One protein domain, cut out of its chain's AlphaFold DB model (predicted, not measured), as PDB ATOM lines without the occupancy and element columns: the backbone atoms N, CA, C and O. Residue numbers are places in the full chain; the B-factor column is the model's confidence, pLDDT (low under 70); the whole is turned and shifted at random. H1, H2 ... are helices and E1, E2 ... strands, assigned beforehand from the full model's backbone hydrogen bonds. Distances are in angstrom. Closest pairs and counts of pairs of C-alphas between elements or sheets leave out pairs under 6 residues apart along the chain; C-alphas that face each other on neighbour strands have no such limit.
ATOM      1  N   ARG A 249     386.332  97.890  78.742       94.94
ATOM      2  CA  ARG A 249     386.604  97.702  80.173       94.94
ATOM      3  C   ARG A 249     387.723  96.690  80.369       94.94
ATOM      4  O   ARG A 249     387.732  95.638  79.738       94.94
ATOM      5  N   CYS A 250     388.676  97.030  81.225       93.81
ATOM      6  CA  CYS A 250     389.814  96.174  81.511       93.81
ATOM      7  C   CYS A 250     390.123  96.201  83.007       93.81
ATOM      8  O   CYS A 250     390.335  97.268  83.588       93.81
ATOM      9  N   ARG A 251     390.158  95.027  83.635       89.81
ATOM     10  CA  ARG A 251     390.630  94.841  85.004       89.81
ATOM     11  C   ARG A 251     391.757  93.834  85.010       89.81
ATOM     12  O   ARG A 251     391.583  92.699  84.591       89.81
ATOM     13  N   VAL A 252     392.913  94.244  85.506       87.62
ATOM     14  CA  VAL A 252     394.121  93.436  85.468       87.62
ATOM     15  C   VAL A 252     394.828  93.531  86.816       87.62
ATOM     16  O   VAL A 252     395.271  94.600  87.243       87.62
ATOM     17  N   ARG A 253     394.928  92.383  87.492       80.94
ATOM     18  CA  ARG A 253     395.673  92.188  88.734       80.94
ATOM     19  C   ARG A 253     396.628  91.012  88.604       80.94
ATOM     20  O   ARG A 253     396.190  89.862  88.593       80.94
ATOM     21  N   TYR A 254     397.924  91.298  88.571       72.06
ATOM     22  CA  TYR A 254     398.971  90.286  88.433       72.06
ATOM     23  C   TYR A 254     400.237  90.680  89.191       72.06
ATOM     24  O   TYR A 254     400.420  91.833  89.587       72.06
ATOM     25  N   THR A 255     401.095  89.683  89.395       64.19
ATOM     26  CA  THR A 255     402.400  89.852  90.030       64.19
ATOM     27  C   THR A 255     403.486  89.807  88.963       64.19
ATOM     28  O   THR A 255     403.643  88.782  88.292       64.19
ATOM     29  N   MET A 256     404.252  90.885  88.819       60.78
ATOM     30  CA  MET A 256     405.506  90.852  88.067       60.78
ATOM     31  C   MET A 256     406.635  90.457  89.024       60.78
ATOM     32  O   MET A 256     406.782  90.994  90.118       60.78
ATOM     33  N   ALA A 272     397.749 100.981  72.567       94.31
ATOM     34  CA  ALA A 272     396.688 101.961  72.373       94.31
ATOM     35  C   ALA A 272     395.322 101.279  72.383       94.31
ATOM     36  O   ALA A 272     395.091 100.356  71.607       94.31
ATOM     37  N   PHE A 273     394.420 101.782  73.222       96.50
ATOM     38  CA  PHE A 273     393.064 101.277  73.409       96.50
ATOM     39  C   PHE A 273     392.052 102.408  73.163       96.50
ATOM     40  O   PHE A 273     391.589 103.053  74.106       96.50
ATOM     41  N   PRO A 274     391.715 102.706  71.892       96.38
ATOM     42  CA  PRO A 274     390.879 103.849  71.525       96.38
ATOM     43  C   PRO A 274     389.464 103.830  72.119       96.38
ATOM     44  O   PRO A 274     388.872 104.899  72.256       96.38
ATOM     45  N   GLN A 275     388.920 102.655  72.454       97.44
ATOM     46  CA  GLN A 275     387.565 102.495  72.998       97.44
ATOM     47  C   GLN A 275     387.521 102.302  74.519       97.44
ATOM     48  O   GLN A 275     386.428 102.238  75.077       97.44
ATOM     49  N   MET A 276     388.672 102.218  75.196       97.69
ATOM     50  CA  MET A 276     388.711 101.908  76.624       97.69
ATOM     51  C   MET A 276     388.167 103.071  77.453       97.69
ATOM     52  O   MET A 276     388.707 104.176  77.422       97.69
ATOM     53  N   GLU A 277     387.117 102.788  78.218       97.06
ATOM     54  CA  GLU A 277     386.449 103.726  79.120       97.06
ATOM     55  C   GLU A 277     386.801 103.468  80.587       97.06
ATOM     56  O   GLU A 277     386.802 104.409  81.382       97.06
ATOM     57  N   GLN A 278     387.108 102.218  80.958       95.50
ATOM     58  CA  GLN A 278     387.408 101.839  82.342       95.50
ATOM     59  C   GLN A 278     388.659 100.970  82.431       95.50
ATOM     60  O   GLN A 278     388.756  99.941  81.753       95.50
ATOM     61  N   LEU A 279     389.577 101.358  83.316       94.31
ATOM     62  CA  LEU A 279     390.800 100.625  83.603       94.31
ATOM     63  C   LEU A 279     390.995 100.453  85.113       94.31
ATOM     64  O   LEU A 279     391.089 101.424  85.862       94.31
ATOM     65  N   TYR A 280     391.110  99.198  85.534       90.75
ATOM     66  CA  TYR A 280     391.460  98.796  86.891       90.75
ATOM     67  C   TYR A 280     392.800  98.065  86.847       90.75
ATOM     68  O   TYR A 280     392.889  96.936  86.369       90.75
ATOM     69  N   LEU A 281     393.841  98.708  87.351       87.94
ATOM     70  CA  LEU A 281     395.213  98.239  87.325       87.94
ATOM     71  C   LEU A 281     395.703  97.974  88.747       87.94
ATOM     72  O   LEU A 281     395.737  98.882  89.574       87.94
ATOM     73  N   SER A 282     396.116  96.743  89.034       83.38
ATOM     74  CA  SER A 282     396.746  96.376  90.305       83.38
ATOM     75  C   SER A 282     397.989  95.539  90.036       83.38
ATOM     76  O   SER A 282     397.887  94.340  89.783       83.38
ATOM     77  N   ILE A 283     399.165  96.152  90.115       76.19
ATOM     78  CA  ILE A 283     400.436  95.476  89.833       76.19
ATOM     79  C   ILE A 283     401.210  95.356  91.138       76.19
ATOM     80  O   ILE A 283     401.617  96.361  91.720       76.19
ATOM     81  N   CYS A 284     401.404  94.116  91.585       67.94
ATOM     82  CA  CYS A 284     402.304  93.809  92.691       67.94
ATOM     83  C   CYS A 284     403.662  93.415  92.100       67.94
ATOM     84  O   CYS A 284     403.779  92.357  91.489       67.94
ATOM     85  N   GLU A 285     404.681  94.254  92.255       64.75
ATOM     86  CA  GLU A 285     406.047  93.919  91.843       64.75
ATOM     87  C   GLU A 285     406.872  93.442  93.035       64.75
ATOM     88  O   GLU A 285     406.784  94.007  94.124       64.75
ATOM     89  N   MET A 286     407.669  92.391  92.825       56.19
ATOM     90  CA  MET A 286     408.603  91.893  93.842       56.19
ATOM     91  C   MET A 286     409.995  92.534  93.748       56.19
ATOM     92  O   MET A 286     410.740  92.482  94.723       56.19
ATOM     93  N   GLN A 293     406.199 100.247  80.204       74.81
ATOM     94  CA  GLN A 293     405.029 100.037  79.360       74.81
ATOM     95  C   GLN A 293     404.168 101.298  79.353       74.81
ATOM     96  O   GLN A 293     403.963 101.947  80.380       74.81
ATOM     97  N   TYR A 294     403.648 101.640  78.180       84.12
ATOM     98  CA  TYR A 294     402.871 102.851  77.957       84.12
ATOM     99  C   TYR A 294     401.476 102.511  77.446       84.12
ATOM    100  O   TYR A 294     401.326 101.692  76.538       84.12
ATOM    101  N   LEU A 295     400.457 103.165  78.006       90.25
ATOM    102  CA  LEU A 295     399.057 102.960  77.642       90.25
ATOM    103  C   LEU A 295     398.439 104.258  77.121       90.25
ATOM    104  O   LEU A 295     398.485 105.295  77.778       90.25
ATOM    105  N   LYS A 296     397.818 104.194  75.940       92.75
ATOM    106  CA  LYS A 296     397.066 105.304  75.339       92.75
ATOM    107  C   LYS A 296     395.578 104.981  75.315       92.75
ATOM    108  O   LYS A 296     395.121 104.236  74.449       92.75
ATOM    109  N   CYS A 297     394.824 105.596  76.223       95.44
ATOM    110  CA  CYS A 297     393.383 105.378  76.383       95.44
ATOM    111  C   CYS A 297     392.625 106.717  76.257       95.44
ATOM    112  O   CYS A 297     392.263 107.317  77.267       95.44
ATOM    113  N   PRO A 298     392.394 107.237  75.034       94.38
ATOM    114  CA  PRO A 298     391.850 108.586  74.828       94.38
ATOM    115  C   PRO A 298     390.400 108.772  75.306       94.38
ATOM    116  O   PRO A 298     389.941 109.906  75.416       94.38
ATOM    117  N   ARG A 299     389.667 107.681  75.560       96.19
ATOM    118  CA  ARG A 299     388.278 107.687  76.050       96.19
ATOM    119  C   ARG A 299     388.155 107.282  77.520       96.19
ATOM    120  O   ARG A 299     387.043 107.041  77.983       96.19
ATOM    121  N   LEU A 300     389.270 107.211  78.250       97.44
ATOM    122  CA  LEU A 300     389.279 106.739  79.628       97.44
ATOM    123  C   LEU A 300     388.495 107.692  80.538       97.44
ATOM    124  O   LEU A 300     388.809 108.880  80.614       97.44
ATOM    125  N   LYS A 301     387.490 107.152  81.229       97.25
ATOM    126  CA  LYS A 301     386.640 107.860  82.196       97.25
ATOM    127  C   LYS A 301     386.877 107.377  83.624       97.25
ATOM    128  O   LYS A 301     386.731 108.159  84.557       97.25
ATOM    129  N   VAL A 302     387.240 106.108  83.799       95.38
ATOM    130  CA  VAL A 302     387.425 105.482  85.112       95.38
ATOM    131  C   VAL A 302     388.829 104.901  85.203       95.38
ATOM    132  O   VAL A 302     389.186 104.027  84.412       95.38
ATOM    133  N   LEU A 303     389.609 105.364  86.181       94.94
ATOM    134  CA  LEU A 303     390.948 104.853  86.465       94.94
ATOM    135  C   LEU A 303     391.068 104.440  87.932       94.94
ATOM    136  O   LEU A 303     390.985 105.277  88.830       94.94
ATOM    137  N   HIS A 304     391.346 103.158  88.164       91.44
ATOM    138  CA  HIS A 304     391.802 102.652  89.454       91.44
ATOM    139  C   HIS A 304     393.207 102.093  89.295       91.44
ATOM    140  O   HIS A 304     393.385 101.087  88.622       91.44
ATOM    141  N   ALA A 305     394.193 102.718  89.925       89.75
ATOM    142  CA  ALA A 305     395.587 102.313  89.857       89.75
ATOM    143  C   ALA A 305     396.116 101.966  91.253       89.75
ATOM    144  O   ALA A 305     396.070 102.780  92.171       89.75
ATOM    145  N   TYR A 306     396.632 100.751  91.408       85.19
ATOM    146  CA  TYR A 306     397.315 100.257  92.601       85.19
ATOM    147  C   TYR A 306     398.671  99.682  92.174       85.19
ATOM    148  O   TYR A 306     398.818  98.479  91.954       85.19
ATOM    149  N   THR A 307     399.643 100.564  91.948       76.88
ATOM    150  CA  THR A 307     401.000 100.210  91.512       76.88
ATOM    151  C   THR A 307     401.987 101.281  91.970       76.88
ATOM    152  O   THR A 307     401.669 102.464  91.924       76.88
ATOM    153  N   VAL A 308     403.169 100.857  92.419       72.00
ATOM    154  CA  VAL A 308     404.287 101.747  92.797       72.00
ATOM    155  C   VAL A 308     405.266 101.885  91.627       72.00
ATOM    156  O   VAL A 308     405.752 102.966  91.317       72.00
ATOM    157  N   SER A 309     405.532 100.779  90.940       70.75
ATOM    158  CA  SER A 309     406.597 100.627  89.948       70.75
ATOM    159  C   SER A 309     406.227 101.072  88.533       70.75
ATOM    160  O   SER A 309     407.096 101.494  87.777       70.75
ATOM    161  N   GLN A 310     404.947 101.009  88.158       76.81
ATOM    162  CA  GLN A 310     404.459 101.397  86.828       76.81
ATOM    163  C   GLN A 310     403.923 102.835  86.831       76.81
ATOM    164  O   GLN A 310     402.930 103.158  86.178       76.81
ATOM    165  N   HIS A 311     404.575 103.726  87.583       83.50
ATOM    166  CA  HIS A 311     404.123 105.104  87.763       83.50
ATOM    167  C   HIS A 311     404.048 105.876  86.436       83.50
ATOM    168  O   HIS A 311     403.113 106.645  86.253       83.50
ATOM    169  N   LYS A 312     404.946 105.624  85.468       84.44
ATOM    170  CA  LYS A 312     404.888 106.271  84.140       84.44
ATOM    171  C   LYS A 312     403.648 105.883  83.344       84.44
ATOM    172  O   LYS A 312     403.110 106.702  82.603       84.44
ATOM    173  N   MET A 313     403.179 104.643  83.501       87.44
ATOM    174  CA  MET A 313     401.918 104.201  82.914       87.44
ATOM    175  C   MET A 313     400.756 104.974  83.540       87.44
ATOM    176  O   MET A 313     399.927 105.520  82.817       87.44
ATOM    177  N   VAL A 314     400.727 105.077  84.874       89.81
ATOM    178  CA  VAL A 314     399.707 105.850  85.602       89.81
ATOM    179  C   VAL A 314     399.739 107.320  85.187       89.81
ATOM    180  O   VAL A 314     398.696 107.873  84.852       89.81
ATOM    181  N   GLU A 315     400.923 107.929  85.118       90.94
ATOM    182  CA  GLU A 315     401.137 109.318  84.707       90.94
ATOM    183  C   GLU A 315     400.479 109.629  83.349       90.94
ATOM    184  O   GLU A 315     399.818 110.656  83.193       90.94
ATOM    185  N   GLN A 316     400.618 108.736  82.365       89.81
ATOM    186  CA  GLN A 316     400.035 108.914  81.029       89.81
ATOM    187  C   GLN A 316     398.517 108.747  80.987       89.81
ATOM    188  O   GLN A 316     397.857 109.316  80.115       89.81
ATOM    189  N   LEU A 317     397.969 107.962  81.912       93.56
ATOM    190  CA  LEU A 317     396.535 107.722  82.026       93.56
ATOM    191  C   LEU A 317     395.812 108.870  82.747       93.56
ATOM    192  O   LEU A 317     394.593 108.980  82.623       93.56
ATOM    193  N   LEU A 318     396.539 109.738  83.462       94.38
ATOM    194  CA  LEU A 318     395.995 110.947  84.085       94.38
ATOM    195  C   LEU A 318     395.668 112.001  83.021       94.38
ATOM    196  O   LEU A 318     396.518 112.769  82.560       94.38
ATOM    197  N   CYS A 319     394.401 112.024  82.615       90.75
ATOM    198  CA  CYS A 319     393.907 112.866  81.537       90.75
ATOM    199  C   CYS A 319     392.592 113.571  81.899       90.75
ATOM    200  O   CYS A 319     391.897 113.237  82.858       90.75
ATOM    201  N   ASN A 320     392.229 114.567  81.089       93.56
ATOM    202  CA  ASN A 320     391.057 115.403  81.342       93.56
ATOM    203  C   ASN A 320     389.710 114.694  81.100       93.56
ATOM    204  O   ASN A 320     388.659 115.253  81.393       93.56
ATOM    205  N   SER A 321     389.694 113.494  80.520       94.38
ATOM    206  CA  SER A 321     388.452 112.731  80.340       94.38
ATOM    207  C   SER A 321     388.045 111.935  81.580       94.38
ATOM    208  O   SER A 321     386.937 111.408  81.596       94.38
ATOM    209  N   LEU A 322     388.903 111.857  82.606       97.19
ATOM    210  CA  LEU A 322     388.618 111.109  83.826       97.19
ATOM    211  C   LEU A 322     387.467 111.735  84.622       97.19
ATOM    212  O   LEU A 322     387.498 112.916  84.964       97.19
ATOM    213  N   GLU A 323     386.487 110.900  84.953       97.44
ATOM    214  CA  GLU A 323     385.319 111.200  85.784       97.44
ATOM    215  C   GLU A 323     385.414 110.500  87.151       97.44
ATOM    216  O   GLU A 323     384.967 111.054  88.157       97.44
ATOM    217  N   GLU A 324     386.042 109.320  87.213       95.88
ATOM    218  CA  GLU A 324     386.322 108.572  88.444       95.88
ATOM    219  C   GLU A 324     387.816 108.251  88.557       95.88
ATOM    220  O   GLU A 324     388.423 107.713  87.626       95.88
ATOM    221  N   LEU A 325     388.397 108.570  89.715       95.44
ATOM    222  CA  LEU A 325     389.824 108.414  89.971       95.44
ATOM    223  C   LEU A 325     390.093 107.741  91.319       95.44
ATOM    224  O   LEU A 325     389.589 108.151  92.365       95.44
ATOM    225  N   HIS A 326     390.956 106.732  91.285       92.19
ATOM    226  CA  HIS A 326     391.508 106.056  92.449       92.19
ATOM    227  C   HIS A 326     392.996 105.785  92.212       92.19
ATOM    228  O   HIS A 326     393.353 104.989  91.345       92.19
ATOM    229  N   ILE A 327     393.856 106.416  93.004       90.25
ATOM    230  CA  ILE A 327     395.286 106.102  93.072       90.25
ATOM    231  C   ILE A 327     395.521 105.527  94.461       90.25
ATOM    232  O   ILE A 327     395.394 106.235  95.454       90.25
ATOM    233  N   GLY A 328     395.769 104.226  94.541       83.69
ATOM    234  CA  GLY A 328     395.930 103.541  95.818       83.69
ATOM    235  C   GLY A 328     397.346 103.613  96.378       83.69
ATOM    236  O   GLY A 328     397.511 103.486  97.585       83.69
ATOM    237  N   LEU A 329     398.353 103.810  95.528       84.50
ATOM    238  CA  LEU A 329     399.759 103.932  95.908       84.50
ATOM    239  C   LEU A 329     400.443 104.944  94.988       84.50
ATOM    240  O   LEU A 329     400.117 105.009  93.802       84.50
ATOM    241  N   LEU A 330     401.385 105.704  95.538       88.31
ATOM    242  CA  LEU A 330     402.298 106.559  94.784       88.31
ATOM    243  C   LEU A 330     403.701 105.930  94.783       88.31
ATOM    244  O   LEU A 330     404.005 105.146  95.684       88.31
ATOM    245  N   PRO A 331     404.542 106.231  93.779       87.75
ATOM    246  CA  PRO A 331     405.940 105.810  93.785       87.75
ATOM    247  C   PRO A 331     406.694 106.345  95.014       87.75
ATOM    248  O   PRO A 331     406.442 107.461  95.468       87.75
ATOM    249  N   ASP A 332     407.634 105.547  95.531       86.06
ATOM    250  CA  ASP A 332     408.467 105.919  96.686       86.06
ATOM    251  C   ASP A 332     409.431 107.073  96.354       86.06
ATOM    252  O   ASP A 332     409.785 107.874  97.220       86.06
ATOM    253  N   GLU A 333     409.887 107.140  95.098       87.81
ATOM    254  CA  GLU A 333     410.835 108.151  94.634       87.81
ATOM    255  C   GLU A 333     410.155 109.518  94.513       87.81
ATOM    256  O   GLU A 333     409.143 109.682  93.830       87.81
ATOM    257  N   GLU A 334     410.729 110.527  95.172       90.12
ATOM    258  CA  GLU A 334     410.120 111.852  95.296       90.12
ATOM    259  C   GLU A 334     409.844 112.517  93.941       90.12
ATOM    260  O   GLU A 334     408.787 113.128  93.763       90.12
ATOM    261  N   GLN A 335     410.763 112.374  92.984       90.00
ATOM    262  CA  GLN A 335     410.621 112.941  91.645       90.00
ATOM    263  C   GLN A 335     409.458 112.302  90.875       90.00
ATOM    264  O   GLN A 335     408.639 113.019  90.297       90.00
ATOM    265  N   ASP A 336     409.346 110.974  90.910       89.75
ATOM    266  CA  ASP A 336     408.264 110.243  90.246       89.75
ATOM    267  C   ASP A 336     406.918 110.535  90.909       89.75
ATOM    268  O   ASP A 336     405.911 110.765  90.235       89.75
ATOM    269  N   ARG A 337     406.908 110.608  92.245       91.38
ATOM    270  CA  ARG A 337     405.729 110.973  93.035       91.38
ATOM    271  C   ARG A 337     405.230 112.358  92.652       91.38
ATOM    272  O   ARG A 337     404.041 112.526  92.378       91.38
ATOM    273  N   LYS A 338     406.138 113.332  92.575       92.44
ATOM    274  CA  LYS A 338     405.824 114.691  92.132       92.44
ATOM    275  C   LYS A 338     405.300 114.708  90.697       92.44
ATOM    276  O   LYS A 338     404.308 115.379  90.438       92.44
ATOM    277  N   SER A 339     405.894 113.927  89.793       92.38
ATOM    278  CA  SER A 339     405.434 113.825  88.399       92.38
ATOM    279  C   SER A 339     403.976 113.359  88.303       92.38
ATOM    280  O   SER A 339     403.158 113.985  87.621       92.38
ATOM    281  N   VAL A 340     403.615 112.299  89.039       93.25
ATOM    282  CA  VAL A 340     402.234 111.786  89.089       93.25
ATOM    283  C   VAL A 340     401.273 112.847  89.640       93.25
ATOM    284  O   VAL A 340     400.216 113.081  89.050       93.25
ATOM    285  N   LEU A 341     401.644 113.523  90.731       94.00
ATOM    286  CA  LEU A 341     400.833 114.579  91.349       94.00
ATOM    287  C   LEU A 341     400.650 115.791  90.420       94.00
ATOM    288  O   LEU A 341     399.530 116.279  90.268       94.00
ATOM    289  N   ASP A 342     401.702 116.223  89.722       93.69
ATOM    290  CA  ASP A 342     401.639 117.330  88.761       93.69
ATOM    291  C   ASP A 342     400.720 117.001  87.570       93.69
ATOM    292  O   ASP A 342     399.986 117.863  87.078       93.69
ATOM    293  N   LYS A 343     400.683 115.745  87.100       94.12
ATOM    294  CA  LYS A 343     399.700 115.346  86.074       94.12
ATOM    295  C   LYS A 343     398.277 115.284  86.591       94.12
ATOM    296  O   LYS A 343     397.350 115.459  85.796       94.12
ATOM    297  N   MET A 344     398.084 115.050  87.885       93.94
ATOM    298  CA  MET A 344     396.759 114.958  88.485       93.94
ATOM    299  C   MET A 344     395.952 116.250  88.300       93.94
ATOM    300  O   MET A 344     394.744 116.178  88.090       93.94
ATOM    301  N   GLU A 345     396.608 117.415  88.243       90.94
ATOM    302  CA  GLU A 345     395.965 118.707  87.940       90.94
ATOM    303  C   GLU A 345     395.203 118.723  86.612       90.94
ATOM    304  O   GLU A 345     394.247 119.479  86.437       90.94
ATOM    305  N   ARG A 346     395.601 117.879  85.652       90.50
ATOM    306  CA  ARG A 346     394.942 117.775  84.341       90.50
ATOM    307  C   ARG A 346     393.584 117.083  84.426       90.50
ATOM    308  O   ARG A 346     392.812 117.147  83.470       90.50
ATOM    309  N   CYS A 347     393.288 116.422  85.542       94.38
ATOM    310  CA  CYS A 347     392.072 115.647  85.767       94.38
ATOM    311  C   CYS A 347     390.903 116.569  86.170       94.38
ATOM    312  O   CYS A 347     390.290 116.422  87.230       94.38
ATOM    313  N   THR A 348     390.587 117.552  85.320       92.94
ATOM    314  CA  THR A 348     389.637 118.630  85.656       92.94
ATOM    315  C   THR A 348     388.166 118.226  85.563       92.94
ATOM    316  O   THR A 348     387.305 119.014  85.930       92.94
TER     317      THR A 348
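What this domain is: This is residues 249 to 256, 272 to 286 and 293 to 348 of the 465 residues of the protein "F-box domain-containing protein" of Meira miltonrushii (UniProt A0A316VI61). Look first for a chain wound in stacked turns, a short solenoid interrupted by two cuts: the strands E1, E2, E4 and E5 stand side by side as a wall, and a second row of E3, H1 and H2 points back against the strands, with H1 over one face of the wall and H2 not on it. H1 covers E4, H2 lies beside H1 past the E5 edge, and the wall's other face has no named helix. The printed part has 79 residues, with five named strands and two named helices in the order E1, E2, E3, E4, H1, E5, H2; the sheet runs E1, E2, E4, E5, parallel throughout, and the class is mixed, helices and strands. The whole is compact, with a radius of gyration of the C-alphas of 11.7 A and spans of 31 by 28 by 19 A.

How they stand to each other: Start at E1, residues 249 to 256, an edge strand parallel to E2, residues 278 to 285, at 3 degrees; N 252 and O 280 are 2.8 A apart, within hydrogen-bond range. E4, residues 302 to 306, is parallel to E2 at 7 degrees, with N 281 and O 304 at 2.7 A. The other edge strand is E5, residues 324 to 327, parallel to E4 at 10 degrees, with N 305 and O 326 at 2.8 A. E4, H1 (residues 311 to 317) and E5 form a strand-helix-strand unit, two parallel neighbour strands with a helix between them, and its crossover is right-handed. H1 is on the sheet at a height of 10.0 A, over E4, and runs along the strands, at 0 degrees to E4 on the local plane. Look next at E3, residues 293 to 296, which pairs with no named strand; its closest C-alphas to H1 are those of Tyr 294 and Met 313, 5.2 A apart. H2, residues 334 to 344, is not on the sheet, but touches H1 at a shallow tilt of 10 degrees, the same way, closest at the C-alphas of Glu 315 and Val 340, 5.1 A. In H1 and H2 every O i to N i+4 pair is within hydrogen-bond range.

Where its parts are: Find C-alpha 249 at (386.604, 97.702, 80.173); from there E1 runs 21.6 A to C-alpha 256. E2 measures 22.4 A, E4 13.5 A, and E3 and E5 10.4 A each. H1 begins at C-alpha 311, (404.123, 105.104, 87.763), and covers 9.9 A. H2 runs 15.3 A to C-alpha 344 at (396.759, 114.958, 88.485).

The domain as a whole: The two C-alphas farthest apart are those of Met 286 and Thr 348, 33.8 A. Residues 257 to 271 are not printed, with 21.2 A between C-alphas 256 and 272; residues 287 to 292 are not printed either, with 17.0 A between C-alphas 286 and 293. Of the links that are printed whole, none is long. The mean pLDDT of the printed part is 88.3; look for values under 70 at residues 255 to 256 and 284 to 286.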